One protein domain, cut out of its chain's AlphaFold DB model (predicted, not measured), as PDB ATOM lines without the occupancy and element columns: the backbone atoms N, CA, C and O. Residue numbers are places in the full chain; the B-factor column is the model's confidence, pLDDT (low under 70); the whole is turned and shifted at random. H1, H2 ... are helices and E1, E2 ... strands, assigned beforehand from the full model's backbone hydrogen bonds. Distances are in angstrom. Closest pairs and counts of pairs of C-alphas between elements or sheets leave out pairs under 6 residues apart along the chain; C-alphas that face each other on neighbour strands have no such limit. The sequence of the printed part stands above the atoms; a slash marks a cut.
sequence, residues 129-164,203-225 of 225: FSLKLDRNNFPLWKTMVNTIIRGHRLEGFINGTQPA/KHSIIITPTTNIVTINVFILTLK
ATOM      1  N   PHE A 129      30.265  41.059  -1.850       69.25
ATOM      2  CA  PHE A 129      29.411  41.863  -2.714       69.25
ATOM      3  C   PHE A 129      29.002  43.140  -1.986       69.25
ATOM      4  O   PHE A 129      28.690  43.147  -0.796       69.25
ATOM      5  N   SER A 130      29.022  44.250  -2.718       76.75
ATOM      6  CA  SER A 130      28.566  45.534  -2.198       76.75
ATOM      7  C   SER A 130      27.061  45.650  -2.401       76.75
ATOM      8  O   SER A 130      26.580  45.577  -3.531       76.75
ATOM      9  N   LEU A 131      26.315  45.832  -1.311       80.19
ATOM     10  CA  LEU A 131      24.869  46.030  -1.346       80.19
ATOM     11  C   LEU A 131      24.549  47.478  -0.967       80.19
ATOM     12  O   LEU A 131      24.910  47.947   0.113       80.19
ATOM     13  N   LYS A 132      23.846  48.190  -1.850       88.62
ATOM     14  CA  LYS A 132      23.257  49.487  -1.510       88.62
ATOM     15  C   LYS A 132      22.100  49.257  -0.539       88.62
ATOM     16  O   LYS A 132      21.224  48.439  -0.812       88.62
ATOM     17  N   LEU A 133      22.097  49.958   0.590       88.00
ATOM     18  CA  LEU A 133      21.019  49.845   1.568       88.00
ATOM     19  C   LEU A 133      19.824  50.702   1.152       88.00
ATOM     20  O   LEU A 133      19.946  51.911   0.980       88.00
ATOM     21  N   ASP A 134      18.666  50.061   1.052       93.00
ATOM     22  CA  ASP A 134      17.368  50.653   0.751       93.00
ATOM     23  C   ASP A 134      16.368  50.282   1.855       93.00
ATOM     24  O   ASP A 134      16.546  49.315   2.600       93.00
ATOM     25  N   ARG A 135      15.243  51.004   1.937       95.00
ATOM     26  CA  ARG A 135      14.201  50.748   2.954       95.00
ATOM     27  C   ARG A 135      13.685  49.303   2.945       95.00
ATOM     28  O   ARG A 135      13.340  48.775   3.997       95.00
ATOM     29  N   ASN A 136      13.674  48.667   1.774       93.69
ATOM     30  CA  ASN A 136      13.164  47.308   1.592       93.69
ATOM     31  C   ASN A 136      14.171  46.228   2.021       93.69
ATOM     32  O   ASN A 136      13.758  45.159   2.456       93.69
ATOM     33  N   ASN A 137      15.480  46.491   1.912       91.06
ATOM     34  CA  ASN A 137      16.522  45.512   2.249       91.06
ATOM     35  C   ASN A 137      17.128  45.730   3.647       91.06
ATOM     36  O   ASN A 137      17.759  44.825   4.194       91.06
ATOM     37  N   PHE A 138      16.871  46.888   4.260       90.06
ATOM     38  CA  PHE A 138      17.368  47.228   5.585       90.06
ATOM     39  C   PHE A 138      17.003  46.201   6.678       90.06
ATOM     40  O   PHE A 138      17.897  45.832   7.442       90.06
ATOM     41  N   PRO A 139      15.763  45.668   6.770       93.75
ATOM     42  CA  PRO A 139      15.428  44.674   7.796       93.75
ATOM     43  C   PRO A 139      16.236  43.376   7.670       93.75
ATOM     44  O   PRO A 139      16.649  42.793   8.677       93.75
ATOM     45  N   LEU A 140      16.491  42.939   6.432       89.81
ATOM     46  CA  LEU A 140      17.299  41.754   6.158       89.81
ATOM     47  C   LEU A 140      18.755  41.997   6.561       89.81
ATOM     48  O   LEU A 140      19.312  41.224   7.342       89.81
ATOM     49  N   TRP A 141      19.335  43.109   6.105       90.56
ATOM     50  CA  TRP A 141      20.695  43.504   6.473       90.56
ATOM     51  C   TRP A 141      20.870  43.596   7.993       90.56
ATOM     52  O   TRP A 141      21.812  43.028   8.544       90.56
ATOM     53  N   LYS A 142      19.915  44.223   8.691       89.88
ATOM     54  CA  LYS A 142      19.926  44.342  10.155       89.88
ATOM     55  C   LYS A 142      19.959  42.970  10.826       89.88
ATOM     56  O   LYS A 142      20.710  42.774  11.776       89.88
ATOM     57  N   THR A 143      19.170  42.017  10.333       91.56
ATOM     58  CA  THR A 143      19.126  40.651  10.875       91.56
ATOM     59  C   THR A 143      20.466  39.936  10.686       91.56
ATOM     60  O   THR A 143      20.979  39.335  11.633       91.56
ATOM     61  N   MET A 144      21.079  40.062   9.504       89.12
ATOM     62  CA  MET A 144      22.395  39.480   9.217       89.12
ATOM     63  C   MET A 144      23.487  40.073  10.114       89.12
ATOM     64  O   MET A 144      24.203  39.335  10.788       89.12
ATOM     65  N   VAL A 145      23.570  41.403  10.193       88.44
ATOM     66  CA  VAL A 145      24.573  42.098  11.014       88.44
ATOM     67  C   VAL A 145      24.394  41.789  12.497       88.44
ATOM     68  O   VAL A 145      25.368  41.507  13.187       88.44
ATOM     69  N   ASN A 146      23.157  41.768  12.995       90.62
ATOM     70  CA  ASN A 146      22.888  41.460  14.397       90.62
ATOM     71  C   ASN A 146      23.279  40.017  14.758       90.62
ATOM     72  O   ASN A 146      23.754  39.760  15.861       90.62
ATOM     73  N   THR A 147      23.124  39.080  13.820       88.06
ATOM     74  CA  THR A 147      23.574  37.692  14.005       88.06
ATOM     75  C   THR A 147      25.095  37.623  14.145       88.06
ATOM     76  O   THR A 147      25.593  36.955  15.048       88.06
ATOM     77  N   ILE A 148      25.828  38.373  13.318       88.75
ATOM     78  CA  ILE A 148      27.294  38.468  13.387       88.75
ATOM     79  C   ILE A 148      27.736  39.098  14.717       88.75
ATOM     80  O   ILE A 148      28.592  38.543  15.403       88.75
ATOM     81  N   ILE A 149      27.120  40.217  15.114       90.31
ATOM     82  CA  ILE A 149      27.412  40.903  16.384       90.31
ATOM     83  C   ILE A 149      27.283  39.933  17.562       90.31
ATOM     84  O   ILE A 149      28.217  39.807  18.351       90.31
ATOM     85  N   ARG A 150      26.158  39.211  17.639       92.44
ATOM     86  CA  ARG A 150      25.886  38.249  18.717       92.44
ATOM     87  C   ARG A 150      26.829  37.053  18.678       92.44
ATOM     88  O   ARG A 150      27.313  36.622  19.719       92.44
ATOM     89  N   GLY A 151      27.117  36.529  17.485       91.44
ATOM     90  CA  GLY A 151      28.041  35.406  17.312       91.44
ATOM     91  C   GLY A 151      29.452  35.720  17.814       91.44
ATOM     92  O   GLY A 151      30.111  34.855  18.386       91.44
ATOM     93  N   HIS A 152      29.884  36.974  17.675       89.06
ATOM     94  CA  HIS A 152      31.187  37.444  18.146       89.06
ATOM     95  C   HIS A 152      31.151  38.121  19.525       89.06
ATOM     96  O   HIS A 152      32.179  38.635  19.963       89.06
ATOM     97  N   ARG A 153      30.007  38.103  20.228       90.50
ATOM     98  CA  ARG A 153      29.822  38.734  21.550       90.50
ATOM     99  C   ARG A 153      30.173  40.228  21.557       90.50
ATOM    100  O   ARG A 153      30.706  40.758  22.533       90.50
ATOM    101  N   LEU A 154      29.910  40.908  20.441       88.88
ATOM    102  CA  LEU A 154      30.237  42.323  20.246       88.88
ATOM    103  C   LEU A 154      29.160  43.262  20.803       88.88
ATOM    104  O   LEU A 154      29.351  44.479  20.818       88.88
ATOM    105  N   GLU A 155      28.033  42.724  21.281       91.25
ATOM    106  CA  GLU A 155      26.935  43.516  21.836       91.25
ATOM    107  C   GLU A 155      27.375  44.421  22.990       91.25
ATOM    108  O   GLU A 155      26.880  45.542  23.101       91.25
ATOM    109  N   GLY A 156      28.323  43.972  23.818       90.44
ATOM    110  CA  GLY A 156      28.794  44.746  24.963       90.44
ATOM    111  C   GLY A 156      29.516  46.027  24.553       90.44
ATOM    112  O   GLY A 156      29.271  47.093  25.115       90.44
ATOM    113  N   PHE A 157      30.346  45.937  23.516       87.44
ATOM    114  CA  PHE A 157      31.087  47.077  22.982       87.44
ATOM    115  C   PHE A 157      30.165  48.049  22.239       87.44
ATOM    116  O   PHE A 157      30.271  49.257  22.414       87.44
ATOM    117  N   ILE A 158      29.208  47.533  21.458       87.81
ATOM    118  CA  ILE A 158      28.261  48.368  20.699       87.81
ATOM    119  C   ILE A 158      27.286  49.103  21.623       87.81
ATOM    120  O   ILE A 158      26.941  50.258  21.375       87.81
ATOM    121  N   ASN A 159      26.836  48.447  22.692       88.75
ATOM    122  CA  ASN A 159      25.924  49.053  23.661       88.75
ATOM    123  C   ASN A 159      26.655  49.945  24.679       88.75
ATOM    124  O   ASN A 159      25.998  50.597  25.488       88.75
ATOM    125  N   GLY A 160      27.992  49.957  24.666       88.00
ATOM    126  CA  GLY A 160      28.811  50.674  25.643       88.00
ATOM    127  C   GLY A 160      28.779  50.071  27.049       88.00
ATOM    128  O   GLY A 160      29.189  50.731  27.997       88.00
ATOM    129  N   THR A 161      28.294  48.834  27.212       92.50
ATOM    130  CA  THR A 161      28.355  48.128  28.503       92.50
ATOM    131  C   THR A 161      29.737  47.543  28.771       92.50
ATOM    132  O   THR A 161      30.079  47.302  29.927       92.50
ATOM    133  N   GLN A 162      30.541  47.331  27.726       90.31
ATOM    134  CA  GLN A 162      31.952  46.976  27.832       90.31
ATOM    135  C   GLN A 162      32.819  48.103  27.261       90.31
ATOM    136  O   GLN A 162      32.494  48.634  26.194       90.31
ATOM    137  N   PRO A 163      33.920  48.473  27.941       86.12
ATOM    138  CA  PRO A 163      34.858  49.457  27.418       86.12
ATOM    139  C   PRO A 163      35.514  48.927  26.141       86.12
ATOM    140  O   PRO A 163      35.763  47.729  26.019       86.12
ATOM    141  N   ALA A 164      35.809  49.816  25.192       81.31
ATOM    142  CA  ALA A 164      36.523  49.443  23.975       81.31
ATOM    143  C   ALA A 164      37.871  48.778  24.331       81.31
ATOM    144  O   ALA A 164      38.567  49.276  25.223       81.31
ATOM    145  N   LYS A 203      42.011  34.722  14.088       45.97
ATOM    146  CA  LYS A 203      41.746  36.158  14.163       45.97
ATOM    147  C   LYS A 203      40.669  36.473  13.135       45.97
ATOM    148  O   LYS A 203      40.935  36.542  11.941       45.97
ATOM    149  N   HIS A 204      39.440  36.637  13.608       45.16
ATOM    150  CA  HIS A 204      38.338  37.104  12.777       45.16
ATOM    151  C   HIS A 204      38.402  38.630  12.693       45.16
ATOM    152  O   HIS A 204      38.240  39.309  13.705       45.16
ATOM    153  N   SER A 205      38.651  39.173  11.500       44.53
ATOM    154  CA  SER A 205      38.618  40.618  11.259       44.53
ATOM    155  C   SER A 205      37.409  40.966  10.397       44.53
ATOM    156  O   SER A 205      37.323  40.554   9.238       44.53
ATOM    157  N   ILE A 206      36.477  41.736  10.957       49.06
ATOM    158  CA  ILE A 206      35.339  42.291  10.221       49.06
ATOM    159  C   ILE A 206      35.698  43.732   9.871       49.06
ATOM    160  O   ILE A 206      35.874  44.559  10.765       49.06
ATOM    161  N   ILE A 207      35.811  44.038   8.577       54.66
ATOM    162  CA  ILE A 207      36.027  45.408   8.104       54.66
ATOM    163  C   ILE A 207      34.697  45.917   7.557       54.66
ATOM    164  O   ILE A 207      34.188  45.408   6.557       54.66
ATOM    165  N   ILE A 208      34.135  46.919   8.233       51.69
ATOM    166  CA  ILE A 208      32.956  47.654   7.772       51.69
ATOM    167  C   ILE A 208      33.449  49.001   7.257       51.69
ATOM    168  O   ILE A 208      33.863  49.852   8.044       51.69
ATOM    169  N   THR A 209      33.416  49.196   5.943       48.84
ATOM    170  CA  THR A 209      33.749  50.479   5.316       48.84
ATOM    171  C   THR A 209      32.457  51.197   4.939       48.84
ATOM    172  O   THR A 209      31.786  50.786   3.986       48.84
ATOM    173  N   PRO A 210      32.063  52.258   5.668       37.53
ATOM    174  CA  PRO A 210      30.959  53.095   5.235       37.53
ATOM    175  C   PRO A 210      31.424  53.978   4.072       37.53
ATOM    176  O   PRO A 210      32.338  54.786   4.211       37.53
ATOM    177  N   THR A 211      30.772  53.859   2.919       46.94
ATOM    178  CA  THR A 211      30.778  54.914   1.898       46.94
ATOM    179  C   THR A 211      29.405  55.571   1.867       46.94
ATOM    180  O   THR A 211      28.421  54.978   2.308       46.94
ATOM    181  N   THR A 212      29.332  56.806   1.368       46.81
ATOM    182  CA  THR A 212      28.169  57.711   1.481       46.81
ATOM    183  C   THR A 212      26.824  57.110   1.067       46.81
ATOM    184  O   THR A 212      25.797  57.633   1.482       46.81
ATOM    185  N   ASN A 213      26.801  56.007   0.307       42.25
ATOM    186  CA  ASN A 213      25.580  55.264  -0.019       42.25
ATOM    187  C   ASN A 213      25.743  53.729  -0.044       42.25
ATOM    188  O   ASN A 213      24.812  53.030  -0.445       42.25
ATOM    189  N   ILE A 214      26.906  53.185   0.325       47.28
ATOM    190  CA  ILE A 214      27.196  51.746   0.230       47.28
ATOM    191  C   ILE A 214      27.920  51.310   1.505       47.28
ATOM    192  O   ILE A 214      28.947  51.877   1.881       47.28
ATOM    193  N   VAL A 215      27.381  50.294   2.176       49.84
ATOM    194  CA  VAL A 215      28.058  49.639   3.297       49.84
ATOM    195  C   VAL A 215      28.635  48.339   2.767       49.84
ATOM    196  O   VAL A 215      27.898  47.392   2.492       49.84
ATOM    197  N   THR A 216      29.954  48.295   2.609       47.84
ATOM    198  CA  THR A 216      30.651  47.059   2.262       47.84
ATOM    199  C   THR A 216      31.046  46.366   3.561       47.84
ATOM    200  O   THR A 216      31.810  46.914   4.357       47.84
ATOM    201  N   ILE A 217      30.498  45.171   3.798       53.94
ATOM    202  CA  ILE A 217      30.908  44.310   4.910       53.94
ATOM    203  C   ILE A 217      31.830  43.251   4.327       53.94
ATOM    204  O   ILE A 217      31.373  42.292   3.708       53.94
ATOM    205  N   ASN A 218      33.131  43.424   4.532       48.62
ATOM    206  CA  ASN A 218      34.093  42.385   4.210       48.62
ATOM    207  C   ASN A 218      34.315  41.544   5.469       48.62
ATOM    208  O   ASN A 218      35.013  41.961   6.399       48.62
ATOM    209  N   VAL A 219      33.682  40.371   5.519       46.22
ATOM    210  CA  VAL A 219      33.950  39.375   6.561       46.22
ATOM    211  C   VAL A 219      35.151  38.553   6.108       46.22
ATOM    212  O   VAL A 219      35.013  37.631   5.308       46.22
ATOM    213  N   PHE A 220      36.341  38.894   6.599       41.22
ATOM    214  CA  PHE A 220      37.527  38.076   6.370       41.22
ATOM    215  C   PHE A 220      37.626  37.025   7.476       41.22
ATOM    216  O   PHE A 220      37.961  37.326   8.625       41.22
ATOM    217  N   ILE A 221      37.344  35.770   7.126       36.62
ATOM    218  CA  ILE A 221      37.731  34.625   7.951       36.62
ATOM    219  C   ILE A 221      39.182  34.308   7.584       36.62
ATOM    220  O   ILE A 221      39.451  33.551   6.655       36.62
ATOM    221  N   LEU A 222      40.131  34.950   8.271       33.28
ATOM    222  CA  LEU A 222      41.544  34.608   8.130       33.28
ATOM    223  C   LEU A 222      41.819  33.334   8.930       33.28
ATOM    224  O   LEU A 222      42.101  33.371  10.129       33.28
ATOM    225  N   THR A 223      41.727  32.192   8.255       28.78
ATOM    226  CA  THR A 223      42.247  30.926   8.773       28.78
ATOM    227  C   THR A 223      43.767  30.953   8.615       28.78
ATOM    228  O   THR A 223      44.295  30.633   7.552       28.78
ATOM    229  N   LEU A 224      44.476  31.409   9.650       29.58
ATOM    230  CA  LEU A 224      45.935  31.307   9.704       29.58
ATOM    231  C   LEU A 224      46.302  29.828   9.901       29.58
ATOM    232  O   LEU A 224      45.896  29.230  10.897       29.58
ATOM    233  N   LYS A 225      46.994  29.250   8.912       32.41
ATOM    234  CA  LYS A 225      47.626  27.925   8.994       32.41
ATOM    235  C   LYS A 225      48.855  27.967   9.892       32.41
ATOM    236  O   LYS A 225      49.552  29.006   9.864       32.41
TER     237      LYS A 225
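What this domain is: This is residues 129 to 164 and 203 to 225 of the 225 residues of the protein "Retrotran_gag_3 domain-containing protein" of Cannabis sativa (UniProt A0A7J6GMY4). A helix, H1, and a long two-stranded hairpin, E1 and E2, run roughly side by side with a gap between them, and a short helix, H2, sits off to the side of the last turn of H1, close to it but not clearly touching. Residues 131 to 132, ahead of H1, pair with residues 214 to 215 of E2 and tie the start of the printed part to the hairpin, while residues 135 to 140, of which 138 to 140 belong to H1, stick out. The printed part has 59 residues, with two named helices and then two named strands in the order H1, H2, E1, E2; the sheet, E1 - E2, is antiparallel and the class is mixed, helices and strands. The whole is loose, with a radius of gyration of the C-alphas of 13.1 A and spans of 33 by 33 by 19 A.

How they stand to each other: Residues 131 to 132 pair antiparallel with residues 214 to 215 of E2, residues 214 to 222. H1, residues 138 to 151, is close to but not clearly touching H2, residues 155 to 158; their closest C-alphas, those of Ile 149 and Glu 155, are 6.1 A apart. Every O i to N i+4 pair in H1 is within hydrogen-bond range; H2 is too short for such a pair. E1, residues 203 to 211, forms an antiparallel hairpin with E2, at 168 degrees between their directions. N 207 and O 218, 3.1 A, and N 211 and O 214, 2.9 A, are within hydrogen-bond range. H1 is apart from E1 and E2, and H2 is apart from E2.

Where its parts are: H1 begins at C-alpha 138 (17.368, 47.228, 5.585) and is 19.8 A long. H2 measures 5.2 A. E1 is 25.0 A long from C-alpha 203 (41.746, 36.158, 14.163), and E2 is 23.7 A long, ending at C-alpha 222 (41.544, 34.608, 8.130).

The domain as a whole: The C-alphas farthest apart, those of Arg 135 and Lys 225, are 40.9 A apart. Residues 165 to 202 are not printed, and C-alphas 164 and 203 are 17.3 A apart across this cut. The links H1 to H2 and E1 to E2 are tight. The mean pLDDT of the printed part is 71.2; residue 129 and residues 203 to 225 are under 70.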